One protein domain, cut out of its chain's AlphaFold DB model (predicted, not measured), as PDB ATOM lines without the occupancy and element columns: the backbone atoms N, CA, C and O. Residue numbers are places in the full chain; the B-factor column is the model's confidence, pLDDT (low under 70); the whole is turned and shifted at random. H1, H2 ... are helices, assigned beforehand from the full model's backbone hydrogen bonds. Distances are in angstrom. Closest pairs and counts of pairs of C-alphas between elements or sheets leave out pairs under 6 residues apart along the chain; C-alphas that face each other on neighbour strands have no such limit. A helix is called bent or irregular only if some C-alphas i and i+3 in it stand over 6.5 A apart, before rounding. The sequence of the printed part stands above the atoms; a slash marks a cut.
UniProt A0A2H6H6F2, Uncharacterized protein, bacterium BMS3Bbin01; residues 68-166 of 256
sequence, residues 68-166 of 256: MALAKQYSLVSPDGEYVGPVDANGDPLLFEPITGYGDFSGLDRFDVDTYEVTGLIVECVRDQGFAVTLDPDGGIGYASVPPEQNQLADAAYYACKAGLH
ATOM      1  N   MET A  68     -50.224 -13.887  -6.076       93.12
ATOM      2  CA  MET A  68     -49.515 -14.205  -4.834       93.12
ATOM      3  C   MET A  68     -50.218 -15.287  -4.013       93.12
ATOM      4  O   MET A  68     -49.546 -16.074  -3.338       93.12
ATOM      5  N   ALA A  69     -51.549 -15.369  -4.062       94.75
ATOM      6  CA  ALA A  69     -52.270 -16.509  -3.500       94.75
ATOM      7  C   ALA A  69     -51.939 -17.805  -4.258       94.75
ATOM      8  O   ALA A  69     -51.608 -18.808  -3.617       94.75
ATOM      9  N   LEU A  70     -51.929 -17.765  -5.596       95.69
ATOM     10  CA  LEU A  70     -51.522 -18.909  -6.420       95.69
ATOM     11  C   LEU A  70     -50.069 -19.305  -6.168       95.69
ATOM     12  O   LEU A  70     -49.778 -20.485  -6.005       95.69
ATOM     13  N   ALA A  71     -49.157 -18.340  -6.039       95.81
ATOM     14  CA  ALA A  71     -47.762 -18.624  -5.730       95.81
ATOM     15  C   ALA A  71     -47.625 -19.430  -4.429       95.81
ATOM     16  O   ALA A  71     -46.885 -20.410  -4.375       95.81
ATOM     17  N   LYS A  72     -48.378 -19.076  -3.381       94.38
ATOM     18  CA  LYS A  72     -48.399 -19.851  -2.128       94.38
ATOM     19  C   LYS A  72     -48.984 -21.245  -2.329       94.38
ATOM     20  O   LYS A  72     -48.456 -22.210  -1.775       94.38
ATOM     21  N   GLN A  73     -50.057 -21.360  -3.109       93.38
ATOM     22  CA  GLN A  73     -50.672 -22.646  -3.437       93.38
ATOM     23  C   GLN A  73     -49.691 -23.564  -4.176       93.38
ATOM     24  O   GLN A  73     -49.607 -24.747  -3.848       93.38
ATOM     25  N   TYR A  74     -48.920 -23.014  -5.113       95.19
ATOM     26  CA  TYR A  74     -47.968 -23.743  -5.954       95.19
ATOM     27  C   TYR A  74     -46.598 -23.934  -5.291       95.19
ATOM     28  O   TYR A  74     -45.696 -24.499  -5.906       95.19
ATOM     29  N   SER A  75     -46.436 -23.496  -4.036       94.31
ATOM     30  CA  SER A  75     -45.161 -23.530  -3.307       94.31
ATOM     31  C   SER A  75     -44.036 -22.755  -4.010       94.31
ATOM     32  O   SER A  75     -42.872 -23.133  -3.943       94.31
ATOM     33  N   LEU A  76     -44.392 -21.636  -4.643       96.06
ATOM     34  CA  LEU A  76     -43.511 -20.692  -5.341       96.06
ATOM     35  C   LEU A  76     -43.142 -19.475  -4.486       96.06
ATOM     36  O   LEU A  76     -42.851 -18.396  -5.003       96.06
ATOM     37  N   VAL A  77     -43.184 -19.642  -3.166       96.62
ATOM     38  CA  VAL A  77     -42.798 -18.618  -2.196       96.62
ATOM     39  C   VAL A  77     -41.701 -19.192  -1.312       96.62
ATOM     40  O   VAL A  77     -41.882 -20.250  -0.707       96.62
ATOM     41  N   SER A  78     -40.561 -18.509  -1.262       95.19
ATOM     42  CA  SER A  78     -39.417 -18.888  -0.435       95.19
ATOM     43  C   SER A  78     -39.752 -18.792   1.064       95.19
ATOM     44  O   SER A  78     -40.735 -18.146   1.443       95.19
ATOM     45  N   PRO A  79     -38.934 -19.385   1.955       95.12
ATOM     46  CA  PRO A  79     -39.097 -19.216   3.401       95.12
ATOM     47  C   PRO A  79     -39.080 -17.750   3.867       95.12
ATOM     48  O   PRO A  79     -39.743 -17.423   4.848       95.12
ATOM     49  N   ASP A  80     -38.378 -16.872   3.142       95.38
ATOM     50  CA  ASP A  80     -38.313 -15.428   3.414       95.38
ATOM     51  C   ASP A  80     -39.529 -14.656   2.865       95.38
ATOM     52  O   ASP A  80     -39.665 -13.452   3.081       95.38
ATOM     53  N   GLY A  81     -40.453 -15.345   2.187       94.19
ATOM     54  CA  GLY A  81     -41.677 -14.767   1.636       94.19
ATOM     55  C   GLY A  81     -41.538 -14.215   0.216       94.19
ATOM     56  O   GLY A  81     -42.472 -13.576  -0.270       94.19
ATOM     57  N   GLU A  82     -40.412 -14.454  -0.455       96.31
ATOM     58  CA  GLU A  82     -40.150 -13.960  -1.810       96.31
ATOM     59  C   GLU A  82     -40.731 -14.892  -2.880       96.31
ATOM     60  O   GLU A  82     -40.710 -16.113  -2.731       96.31
ATOM     61  N   TYR A  83     -41.237 -14.321  -3.975       96.56
ATOM     62  CA  TYR A  83     -41.692 -15.092  -5.131       96.56
ATOM     63  C   TYR A  83     -40.498 -15.664  -5.906       96.56
ATOM     64  O   TYR A  83     -39.558 -14.936  -6.214       96.56
ATOM     65  N   VAL A  84     -40.550 -16.956  -6.238       96.69
ATOM     66  CA  VAL A  84     -39.459 -17.678  -6.929       96.69
ATOM     67  C   VAL A  84     -39.927 -18.429  -8.181       96.69
ATOM     68  O   VAL A  84     -39.249 -19.337  -8.652       96.69
ATOM     69  N   GLY A  85     -41.114 -18.092  -8.688       96.12
ATOM     70  CA  GLY A  85     -41.715 -18.736  -9.854       96.12
ATOM     71  C   GLY A  85     -41.490 -17.987 -11.172       96.12
ATOM     72  O   GLY A  85     -40.709 -17.033 -11.224       96.12
ATOM     73  N   PRO A  86     -42.203 -18.394 -12.235       97.19
ATOM     74  CA  PRO A  86     -42.108 -17.761 -13.542       97.19
ATOM     75  C   PRO A  86     -42.599 -16.313 -13.528       97.19
ATOM     76  O   PRO A  86     -43.559 -15.972 -12.830       97.19
ATOM     77  N   VAL A  87     -41.953 -15.458 -14.316       97.06
ATOM     78  CA  VAL A  87     -42.267 -14.027 -14.425       97.06
ATOM     79  C   VAL A  87     -42.514 -13.608 -15.868       97.06
ATOM     80  O   VAL A  87     -42.019 -14.229 -16.812       97.06
ATOM     81  N   ASP A  88     -43.288 -12.545 -16.045       94.88
ATOM     82  CA  ASP A  88     -43.510 -11.928 -17.347       94.88
ATOM     83  C   ASP A  88     -42.328 -11.027 -17.772       94.88
ATOM     84  O   ASP A  88     -41.287 -10.947 -17.116       94.88
ATOM     85  N   ALA A  89     -42.485 -10.315 -18.891       93.81
ATOM     86  CA  ALA A  89     -41.461  -9.404 -19.404       93.81
ATOM     87  C   ALA A  89     -41.159  -8.202 -18.483       93.81
ATOM     88  O   ALA A  89     -40.126  -7.551 -18.662       93.81
ATOM     89  N   ASN A  90     -42.037  -7.895 -17.527       95.25
ATOM     90  CA  ASN A  90     -41.879  -6.817 -16.552       95.25
ATOM     91  C   ASN A  90     -41.301  -7.317 -15.217       95.25
ATOM     92  O   ASN A  90     -40.942  -6.499 -14.370       95.25
ATOM     93  N   GLY A  91     -41.169  -8.634 -15.044       94.56
ATOM     94  CA  GLY A  91     -40.756  -9.255 -13.787       94.56
ATOM     95  C   GLY A  91     -41.916  -9.522 -12.826       94.56
ATOM     96  O   GLY A  91     -41.664  -9.883 -11.675       94.56
ATOM     97  N   ASP A  92     -43.164  -9.363 -13.269       94.88
ATOM     98  CA  ASP A  92     -44.345  -9.647 -12.458       94.88
ATOM     99  C   ASP A  92     -44.653 -11.158 -12.465       94.88
ATOM    100  O   ASP A  92     -44.392 -11.827 -13.472       94.88
ATOM    101  N   PRO A  93     -45.215 -11.733 -11.381       96.56
ATOM    102  CA  PRO A  93     -45.576 -13.150 -11.339       96.56
ATOM    103  C   PRO A  93     -46.493 -13.565 -12.497       96.56
ATOM    104  O   PRO A  93     -47.609 -13.061 -12.639       96.56
ATOM    105  N   LEU A  94     -46.040 -14.534 -13.291       96.31
ATOM    106  CA  LEU A  94     -46.784 -15.111 -14.405       96.31
ATOM    107  C   LEU A  94     -47.380 -16.448 -13.971       96.31
ATOM    108  O   LEU A  94     -46.731 -17.480 -14.079       96.31
ATOM    109  N   LEU A  95     -48.614 -16.437 -13.467       97.06
ATOM    110  CA  LEU A  95     -49.308 -17.647 -13.021       97.06
ATOM    111  C   LEU A  95     -50.708 -17.747 -13.618       97.06
ATOM    112  O   LEU A  95     -51.393 -16.742 -13.822       97.06
ATOM    113  N   PHE A  96     -51.135 -18.986 -13.846       97.00
ATOM    114  CA  PHE A  96     -52.463 -19.319 -14.349       97.00
ATOM    115  C   PHE A  96     -53.254 -20.114 -13.313       97.00
ATOM    116  O   PHE A  96     -52.674 -20.817 -12.477       97.00
ATOM    117  N   GLU A  97     -54.578 -20.006 -13.386       96.56
ATOM    118  CA  GLU A  97     -55.502 -20.858 -12.633       96.56
ATOM    119  C   GLU A  97     -55.249 -22.349 -12.946       96.56
ATOM    120  O   GLU A  97     -54.819 -22.666 -14.061       96.56
ATOM    121  N   PRO A  98     -55.509 -23.278 -12.004       97.12
ATOM    122  CA  PRO A  98     -55.271 -24.704 -12.219       97.12
ATOM    123  C   PRO A  98     -55.979 -25.248 -13.468       97.12
ATOM    124  O   PRO A  98     -57.187 -25.068 -13.643       97.12
ATOM    125  N   ILE A  99     -55.240 -25.971 -14.311       96.81
ATOM    126  CA  ILE A  99     -55.783 -26.601 -15.520       96.81
ATOM    127  C   ILE A  99     -56.212 -28.023 -15.166       96.81
ATOM    128  O   ILE A  99     -55.385 -28.903 -14.944       96.81
ATOM    129  N   THR A 100     -57.521 -28.240 -15.094       96.38
ATOM    130  CA  THR A 100     -58.117 -29.532 -14.724       96.38
ATOM    131  C   THR A 100     -58.458 -30.373 -15.959       96.38
ATOM    132  O   THR A 100     -58.406 -29.886 -17.086       96.38
ATOM    133  N   GLY A 101     -58.819 -31.644 -15.754       96.75
ATOM    134  CA  GLY A 101     -59.288 -32.543 -16.821       96.75
ATOM    135  C   GLY A 101     -58.280 -33.596 -17.289       96.75
ATOM    136  O   GLY A 101     -58.669 -34.485 -18.038       96.75
ATOM    137  N   TYR A 102     -57.039 -33.548 -16.799       97.00
ATOM    138  CA  TYR A 102     -55.993 -34.537 -17.105       97.00
ATOM    139  C   TYR A 102     -55.868 -35.632 -16.035       97.00
ATOM    140  O   TYR A 102     -55.215 -36.639 -16.254       97.00
ATOM    141  N   GLY A 103     -56.504 -35.466 -14.875       96.69
ATOM    142  CA  GLY A 103     -56.454 -36.410 -13.759       96.69
ATOM    143  C   GLY A 103     -56.794 -35.726 -12.438       96.69
ATOM    144  O   GLY A 103     -56.879 -34.499 -12.379       96.69
ATOM    145  N   ASP A 104     -57.005 -36.517 -11.390       97.31
ATOM    146  CA  ASP A 104     -57.225 -36.027 -10.028       97.31
ATOM    147  C   ASP A 104     -56.709 -37.060  -9.021       97.31
ATOM    148  O   ASP A 104     -57.202 -38.187  -8.954       97.31
ATOM    149  N   PHE A 105     -55.705 -36.662  -8.244       97.38
ATOM    150  CA  PHE A 105     -55.019 -37.498  -7.261       97.38
ATOM    151  C   PHE A 105     -55.415 -37.142  -5.821       97.38
ATOM    152  O   PHE A 105     -54.834 -37.678  -4.878       97.38
ATOM    153  N   SER A 106     -56.413 -36.275  -5.617       96.44
ATOM    154  CA  SER A 106     -56.811 -35.795  -4.283       96.44
ATOM    155  C   SER A 106     -57.314 -36.893  -3.335       96.44
ATOM    156  O   SER A 106     -57.336 -36.693  -2.122       96.44
ATOM    157  N   GLY A 107     -57.715 -38.049  -3.873       95.12
ATOM    158  CA  GLY A 107     -58.168 -39.219  -3.116       95.12
ATOM    159  C   GLY A 107     -57.077 -40.226  -2.736       95.12
ATOM    160  O   GLY A 107     -57.404 -41.249  -2.134       95.12
ATOM    161  N   LEU A 108     -55.820 -39.983  -3.111       95.19
ATOM    162  CA  LEU A 108     -54.702 -40.900  -2.876       95.19
ATOM    163  C   LEU A 108     -53.792 -40.391  -1.756       95.19
ATOM    164  O   LEU A 108     -53.743 -39.197  -1.477       95.19
ATOM    165  N   ASP A 109     -53.048 -41.298  -1.124       95.50
ATOM    166  CA  ASP A 109     -51.892 -40.914  -0.313       95.50
ATOM    167  C   ASP A 109     -50.740 -40.530  -1.255       95.50
ATOM    168  O   ASP A 109     -50.532 -41.182  -2.280       95.50
ATOM    169  N   ARG A 110     -49.969 -39.485  -0.924       94.62
ATOM    170  CA  ARG A 110     -48.822 -39.055  -1.745       94.62
ATOM    171  C   ARG A 110     -47.823 -40.192  -1.980       94.62
ATOM    172  O   ARG A 110     -47.205 -40.228  -3.043       94.62
ATOM    173  N   PHE A 111     -47.660 -41.083  -1.011       95.19
ATOM    174  CA  PHE A 111     -46.803 -42.259  -1.090       95.19
ATOM    175  C   PHE A 111     -47.253 -43.237  -2.181       95.19
ATOM    176  O   PHE A 111     -46.422 -43.880  -2.807       95.19
ATOM    177  N   ASP A 112     -48.548 -43.314  -2.468       96.06
ATOM    178  CA  ASP A 112     -49.098 -44.277  -3.425       96.06
ATOM    179  C   ASP A 112     -49.225 -43.715  -4.848       96.06
ATOM    180  O   ASP A 112     -49.572 -44.445  -5.771       96.06
ATOM    181  N   VAL A 113     -48.920 -42.431  -5.052       95.62
ATOM    182  CA  VAL A 113     -48.993 -41.786  -6.368       95.62
ATOM    183  C   VAL A 113     -47.858 -42.264  -7.277       95.62
ATOM    184  O   VAL A 113     -46.683 -42.103  -6.944       95.62
ATOM    185  N   ASP A 114     -48.200 -42.752  -8.473       94.88
ATOM    186  CA  ASP A 114     -47.220 -42.997  -9.533       94.88
ATOM    187  C   ASP A 114     -46.677 -41.665 -10.070       94.88
ATOM    188  O   ASP A 114     -47.358 -40.896 -10.754       94.88
ATOM    189  N   THR A 115     -45.414 -41.377  -9.762       93.06
ATOM    190  CA  THR A 115     -44.759 -40.153 -10.225       93.06
ATOM    191  C   THR A 115     -44.592 -40.104 -11.740       93.06
ATOM    192  O   THR A 115     -44.639 -39.010 -12.298       93.06
ATOM    193  N   TYR A 116     -44.407 -41.246 -12.406       94.31
ATOM    194  CA  TYR A 116     -44.250 -41.293 -13.858       94.31
ATOM    195  C   TYR A 116     -45.575 -40.973 -14.556       94.31
ATOM    196  O   TYR A 116     -45.599 -40.163 -15.483       94.31
ATOM    197  N   GLU A 117     -46.682 -41.538 -14.063       95.56
ATOM    198  CA  GLU A 117     -48.034 -41.215 -14.538       95.56
ATOM    199  C   GLU A 117     -48.326 -39.718 -14.382       95.56
ATOM    200  O   GLU A 117     -48.688 -39.056 -15.354       95.56
ATOM    201  N   VAL A 118     -48.084 -39.159 -13.190       97.06
ATOM    202  CA  VAL A 118     -48.266 -37.723 -12.936       97.06
ATOM    203  C   VAL A 118     -47.460 -36.876 -13.920       97.06
ATOM    204  O   VAL A 118     -48.011 -35.938 -14.498       97.06
ATOM    205  N   THR A 119     -46.179 -37.183 -14.144       97.31
ATOM    206  CA  THR A 119     -45.370 -36.423 -15.108       97.31
ATOM    207  C   THR A 119     -45.921 -36.552 -16.526       97.31
ATOM    208  O   THR A 119     -45.986 -35.551 -17.241       97.31
ATOM    209  N   GLY A 120     -46.363 -37.744 -16.932       97.44
ATOM    210  CA  GLY A 120     -46.989 -37.970 -18.235       97.44
ATOM    211  C   GLY A 120     -48.220 -37.089 -18.458       97.44
ATOM    212  O   GLY A 120     -48.309 -36.420 -19.488       97.44
ATOM    213  N   LEU A 121     -49.107 -37.007 -17.464       98.31
ATOM    214  CA  LEU A 121     -50.308 -36.164 -17.508       98.31
ATOM    215  C   LEU A 121     -49.976 -34.666 -17.532       98.31
ATOM    216  O   LEU A 121     -50.628 -33.891 -18.231       98.31
ATOM    217  N   ILE A 122     -48.932 -34.241 -16.814       98.50
ATOM    218  CA  ILE A 122     -48.443 -32.858 -16.888       98.50
ATOM    219  C   ILE A 122     -47.908 -32.553 -18.293       98.50
ATOM    220  O   ILE A 122     -48.231 -31.505 -18.849       98.50
ATOM    221  N   VAL A 123     -47.111 -33.450 -18.879       98.31
ATOM    222  CA  VAL A 123     -46.564 -33.295 -20.237       98.31
ATOM    223  C   VAL A 123     -47.681 -33.199 -21.272       98.31
ATOM    224  O   VAL A 123     -47.599 -32.356 -22.164       98.31
ATOM    225  N   GLU A 124     -48.714 -34.031 -21.159       98.12
ATOM    226  CA  GLU A 124     -49.906 -33.964 -22.010       98.12
ATOM    227  C   GLU A 124     -50.594 -32.599 -21.885       98.12
ATOM    228  O   GLU A 124     -50.746 -31.896 -22.882       98.12
ATOM    229  N   CYS A 125     -50.876 -32.158 -20.657       98.19
ATOM    230  CA  CYS A 125     -51.497 -30.862 -20.401       98.19
ATOM    231  C   CYS A 125     -50.697 -29.685 -20.974       98.19
ATOM    232  O   CYS A 125     -51.253 -28.832 -21.666       98.19
ATOM    233  N   VAL A 126     -49.384 -29.646 -20.738       97.94
ATOM    234  CA  VAL A 126     -48.511 -28.565 -21.220       97.94
ATOM    235  C   VAL A 126     -48.417 -28.561 -22.755       97.94
ATOM    236  O   VAL A 126     -48.376 -27.489 -23.365       97.94
ATOM    237  N   ARG A 127     -48.447 -29.735 -23.399       97.19
ATOM    238  CA  ARG A 127     -48.506 -29.852 -24.867       97.19
ATOM    239  C   ARG A 127     -49.807 -29.330 -25.448       97.19
ATOM    240  O   ARG A 127     -49.764 -28.636 -26.463       97.19
ATOM    241  N   ASP A 128     -50.925 -29.604 -24.794       97.00
ATOM    242  CA  ASP A 128     -52.234 -29.099 -25.209       97.00
ATOM    243  C   ASP A 128     -52.340 -27.574 -25.050       97.00
ATOM    244  O   ASP A 128     -53.098 -26.931 -25.772       97.00
ATOM    245  N   GLN A 129     -51.498 -26.966 -24.202       96.25
ATOM    246  CA  GLN A 129     -51.300 -25.508 -24.154       96.25
ATOM    247  C   GLN A 129     -50.336 -24.979 -25.237       96.25
ATOM    248  O   GLN A 129     -50.000 -23.797 -25.252       96.25
ATOM    249  N   GLY A 130     -49.879 -25.829 -26.159       96.06
ATOM    250  CA  GLY A 130     -49.060 -25.447 -27.309       96.06
ATOM    251  C   GLY A 130     -47.548 -25.463 -27.080       96.06
ATOM    252  O   GLY A 130     -46.807 -25.027 -27.965       96.06
ATOM    253  N   PHE A 131     -47.059 -25.971 -25.943       96.62
ATOM    254  CA  PHE A 131     -45.621 -26.046 -25.664       96.62
ATOM    255  C   PHE A 131     -45.051 -27.418 -26.024       96.62
ATOM    256  O   PHE A 131     -45.520 -28.458 -25.567       96.62
ATOM    257  N   ALA A 132     -43.980 -27.433 -26.816       96.25
ATOM    258  CA  ALA A 132     -43.332 -28.660 -27.278       96.25
ATOM    259  C   ALA A 132     -42.439 -29.315 -26.200       96.25
ATOM    260  O   ALA A 132     -41.244 -29.513 -26.414       96.25
ATOM    261  N   VAL A 133     -42.999 -29.650 -25.037       97.50
ATOM    262  CA  VAL A 133     -42.297 -30.415 -23.991       97.50
ATOM    263  C   VAL A 133     -42.264 -31.915 -24.308       97.50
ATOM    264  O   VAL A 133     -43.055 -32.419 -25.114       97.50
ATOM    265  N   THR A 134     -41.356 -32.664 -23.688       96.94
ATOM    266  CA  THR A 134     -41.260 -34.129 -23.802       96.94
ATOM    267  C   THR A 134     -41.305 -34.807 -22.444       96.94
ATOM    268  O   THR A 134     -40.844 -34.240 -21.465       96.94
ATOM    269  N   LEU A 135     -41.864 -36.019 -22.389       95.81
ATOM    270  CA  LEU A 135     -41.641 -36.929 -21.268       95.81
ATOM    271  C   LEU A 135     -40.340 -37.669 -21.558       95.81
ATOM    272  O   LEU A 135     -40.246 -38.378 -22.566       95.81
ATOM    273  N   ASP A 136     -39.339 -37.454 -20.720       91.88
ATOM    274  CA  ASP A 136     -38.037 -38.084 -20.874       91.88
ATOM    275  C   ASP A 136     -38.096 -39.545 -20.379       91.88
ATOM    276  O   ASP A 136     -38.920 -39.880 -19.521       91.88
ATOM    277  N   PRO A 137     -37.252 -40.458 -20.900       88.12
ATOM    278  CA  PRO A 137     -37.335 -41.880 -20.548       88.12
ATOM    279  C   PRO A 137     -37.045 -42.198 -19.072       88.12
ATOM    280  O   PRO A 137     -37.306 -43.313 -18.628       88.12
ATOM    281  N   ASP A 138     -36.478 -41.251 -18.325       85.69
ATOM    282  CA  ASP A 138     -36.241 -41.340 -16.884       85.69
ATOM    283  C   ASP A 138     -37.397 -40.765 -16.040       85.69
ATOM    284  O   ASP A 138     -37.284 -40.720 -14.815       85.69
ATOM    285  N   GLY A 139     -38.497 -40.349 -16.679       89.50
ATOM    286  CA  GLY A 139     -39.662 -39.744 -16.031       89.50
ATOM    287  C   GLY A 139     -39.550 -38.232 -15.819       89.50
ATOM    288  O   GLY A 139     -40.384 -37.669 -15.108       89.50
ATOM    289  N   GLY A 140     -38.534 -37.579 -16.397       92.19
ATOM    290  CA  GLY A 140     -38.372 -36.124 -16.402       92.19
ATOM    291  C   GLY A 140     -39.209 -35.406 -17.468       92.19
ATOM    292  O   GLY A 140     -39.847 -36.032 -18.313       92.19
ATOM    293  N   ILE A 141     -39.194 -34.069 -17.435       95.81
ATOM    294  CA  ILE A 141     -39.794 -33.225 -18.480       95.81
ATOM    295  C   ILE A 141     -38.687 -32.513 -19.255       95.81
ATOM    296  O   ILE A 141     -37.966 -31.679 -18.701       95.81
ATOM    297  N   GLY A 142     -38.610 -32.784 -20.553       95.31
ATOM    298  CA  GLY A 142     -37.684 -32.142 -21.472       95.31
ATOM    299  C   GLY A 142     -38.259 -30.852 -22.059       95.31
ATOM    300  O   GLY A 142     -39.342 -30.843 -22.642       95.31
ATOM    301  N   TYR A 143     -37.496 -29.760 -21.963       95.56
ATOM    302  CA  TYR A 143     -37.847 -28.436 -22.510       95.56
ATOM    303  C   TYR A 143     -37.047 -28.063 -23.766       95.56
ATOM    304  O   TYR A 143     -37.197 -26.968 -24.296       95.56
ATOM    305  N   ALA A 144     -36.194 -28.958 -24.275       93.69
ATOM    306  CA  ALA A 144     -35.246 -28.640 -25.347       93.69
ATOM    307  C   ALA A 144     -35.901 -28.166 -26.660       93.69
ATOM    308  O   ALA A 144     -35.248 -27.496 -27.458       93.69
ATOM    309  N   SER A 145     -37.172 -28.516 -26.889       95.56
ATOM    310  CA  SER A 145     -37.929 -28.095 -28.077       95.56
ATOM    311  C   SER A 145     -38.820 -26.867 -27.835       95.56
ATOM    312  O   SER A 145     -39.460 -26.394 -28.773       95.56
ATOM    313  N   VAL A 146     -38.859 -26.329 -26.612       96.25
ATOM    314  CA  VAL A 146     -39.537 -25.067 -26.295       96.25
ATOM    315  C   VAL A 146     -38.600 -23.904 -26.659       96.25
ATOM    316  O   VAL A 146     -37.444 -23.902 -26.229       96.25
ATOM    317  N   PRO A 147     -39.043 -22.911 -27.457       96.62
ATOM    318  CA  PRO A 147     -38.239 -21.724 -27.736       96.62
ATOM    319  C   PRO A 147     -37.841 -21.005 -26.437       96.62
ATOM    320  O   PRO A 147     -38.709 -20.814 -25.583       96.62
ATOM    321  N   PRO A 148     -36.583 -20.548 -26.275       95.19
ATOM    322  CA  PRO A 148     -36.130 -19.915 -25.035       95.19
ATOM    323  C   PRO A 148     -37.003 -18.743 -24.568       95.19
ATOM    324  O   PRO A 148     -37.214 -18.567 -23.369       95.19
ATOM    325  N   GLU A 149     -37.557 -17.970 -25.504       94.56
ATOM    326  CA  GLU A 149     -38.444 -16.836 -25.230       94.56
ATOM    327  C   GLU A 149     -39.792 -17.261 -24.621       94.56
ATOM    328  O   GLU A 149     -40.485 -16.438 -24.028       94.56
ATOM    329  N   GLN A 150     -40.166 -18.536 -24.753       96.06
ATOM    330  CA  GLN A 150     -41.394 -19.112 -24.206       96.06
ATOM    331  C   GLN A 150     -41.175 -19.872 -22.895       96.06
ATOM    332  O   GLN A 150     -42.159 -20.279 -22.286       96.06
ATOM    333  N   ASN A 151     -39.935 -20.042 -22.421       94.81
ATOM    334  CA  ASN A 151     -39.649 -20.876 -21.247       94.81
ATOM    335  C   ASN A 151     -40.432 -20.448 -19.997       94.81
ATOM    336  O   ASN A 151     -40.980 -21.302 -19.313       94.81
ATOM    337  N   GLN A 152     -40.541 -19.142 -19.728       96.56
ATOM    338  CA  GLN A 152     -41.315 -18.630 -18.587       96.56
ATOM    339  C   GLN A 152     -42.809 -18.948 -18.713       96.56
ATOM    340  O   GLN A 152     -43.463 -19.312 -17.741       96.56
ATOM    341  N   LEU A 153     -43.349 -18.851 -19.930       96.62
ATOM    342  CA  LEU A 153     -44.751 -19.141 -20.200       96.62
ATOM    343  C   LEU A 153     -45.045 -20.649 -20.120       96.62
ATOM    344  O   LEU A 153     -46.063 -21.042 -19.554       96.62
ATOM    345  N   ALA A 154     -44.139 -21.484 -20.635       96.88
ATOM    346  CA  ALA A 154     -44.225 -22.937 -20.536       96.88
ATOM    347  C   ALA A 154     -44.127 -23.413 -19.077       96.88
ATOM    348  O   ALA A 154     -44.884 -24.289 -18.670       96.88
ATOM    349  N   ASP A 155     -43.247 -22.806 -18.277       97.25
ATOM    350  CA  ASP A 155     -43.111 -23.101 -16.846       97.25
ATOM    351  C   ASP A 155     -44.370 -22.681 -16.061       97.25
ATOM    352  O   ASP A 155     -44.896 -23.434 -15.242       97.25
ATOM    353  N   ALA A 156     -44.955 -21.523 -16.383       97.62
ATOM    354  CA  ALA A 156     -46.236 -21.100 -15.816       97.62
ATOM    355  C   ALA A 156     -47.382 -22.072 -16.153       97.62
ATOM    356  O   ALA A 156     -48.189 -22.406 -15.277       97.62
ATOM    357  N   ALA A 157     -47.438 -22.571 -17.393       97.88
ATOM    358  CA  ALA A 157     -48.382 -23.617 -17.790       97.88
ATOM    359  C   ALA A 157     -48.117 -24.936 -17.043       97.88
ATOM    360  O   ALA A 157     -49.062 -25.567 -16.571       97.88
ATOM    361  N   TYR A 158     -46.849 -25.320 -16.854       98.06
ATOM    362  CA  TYR A 158     -46.460 -26.487 -16.060       98.06
ATOM    363  C   TYR A 158     -47.005 -26.419 -14.627       98.06
ATOM    364  O   TYR A 158     -47.614 -27.389 -14.165       98.06
ATOM    365  N   TYR A 159     -46.868 -25.285 -13.931       98.00
ATOM    366  CA  TYR A 159     -47.413 -25.145 -12.574       98.00
ATOM    367  C   TYR A 159     -48.939 -25.236 -12.538       98.00
ATOM    368  O   TYR A 159     -49.485 -25.885 -11.646       98.00
ATOM    369  N   ALA A 160     -49.624 -24.642 -13.517       97.69
ATOM    370  CA  ALA A 160     -51.077 -24.711 -13.621       97.69
ATOM    371  C   ALA A 160     -51.577 -26.141 -13.901       97.69
ATOM    372  O   ALA A 160     -52.515 -26.604 -13.247       97.69
ATOM    373  N   CYS A 161     -50.911 -26.871 -14.802       98.25
ATOM    374  CA  CYS A 161     -51.167 -28.287 -15.072       98.25
ATOM    375  C   CYS A 161     -50.921 -29.154 -13.830       98.25
ATOM    376  O   CYS A 161     -51.783 -29.930 -13.422       98.25
ATOM    377  N   LYS A 162     -49.770 -28.984 -13.168       98.00
ATOM    378  CA  LYS A 162     -49.424 -29.712 -11.939       98.00
ATOM    379  C   LYS A 162     -50.448 -29.473 -10.829       98.00
ATOM    380  O   LYS A 162     -50.818 -30.410 -10.124       98.00
ATOM    381  N   ALA A 163     -50.893 -28.232 -10.658       97.56
ATOM    382  CA  ALA A 163     -51.881 -27.885  -9.647       97.56
ATOM    383  C   ALA A 163     -53.252 -28.515  -9.920       97.56
ATOM    384  O   ALA A 163     -53.906 -28.962  -8.979       97.56
ATOM    385  N   GLY A 164     -53.663 -28.587 -11.189       97.62
ATOM    386  CA  GLY A 164     -54.950 -29.161 -11.584       97.62
ATOM    387  C   GLY A 164     -55.062 -30.676 -11.404       97.62
ATOM    388  O   GLY A 164     -56.177 -31.189 -11.384       97.62
ATOM    389  N   LEU A 165     -53.941 -31.380 -11.208       98.31
ATOM    390  CA  LEU A 165     -53.926 -32.803 -10.847       98.31
ATOM    391  C   LEU A 165     -54.236 -33.062  -9.364       98.31
ATOM    392  O   LEU A 165     -54.406 -34.213  -8.974       98.31
ATOM    393  N   HIS A 166     -54.268 -32.025  -8.519       97.44
ATOM    394  CA  HIS A 166     -54.533 -32.129  -7.075       97.44
ATOM    395  C   HIS A 166     -53.690 -33.192  -6.350       97.44
ATOM    396  O   HIS A 166     -54.158 -33.856  -5.424       97.44
TER     397      HIS A 166
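This is residues 68 to 166 of the 256 residues of an uncharacterized protein of bacterium BMS3Bbin01 (UniProt A0A2H6H6F2). This domain has little regular structure: H2 packs steeply on the longest helix, H3, and long loops lie around the pair. The short helix H1 lies near H3. The printed part has 99 residues with three named helices, in the order H1, H2, H3, and no named strand; it is all helix, though these hold only 37 residues. It is compact, with a radius of gyration of the C-alphas of 13.7 A, and spans 38 by 31 by 23 A.

H3, residues 148 to 164, is 24.9 A long and ends at C-alpha 164 (-54.950, -29.161, -11.584); it is irregular, with C-alphas 149 and 152 7.5 A apart. H2, residues 115 to 128, is 20.1 A long. H1, residues 68 to 73, begins at C-alpha 68 (-49.515, -14.205, -4.834) and is 8.6 A long.

H2 touches H3 with residues 122 to 126 alone; the closest C-alphas, of Ile 122 and Cys 161, are 5.6 A apart. They run opposite ways at a steep tilt of 57 degrees. H1 and H3 are near each other, with 5 pairs of C-alphas within 10 A. H1 and H2 are apart. Every O i to N i+4 pair is within hydrogen-bond range in H1 and H2, and 11 of 13 in H3.

The C-alphas farthest apart, of Asn 90 and Asp 112, are 40.3 A apart. Both links are long, with 41 and 19 residues. The printed part has no cut, and no printed residue is under 70 in pLDDT.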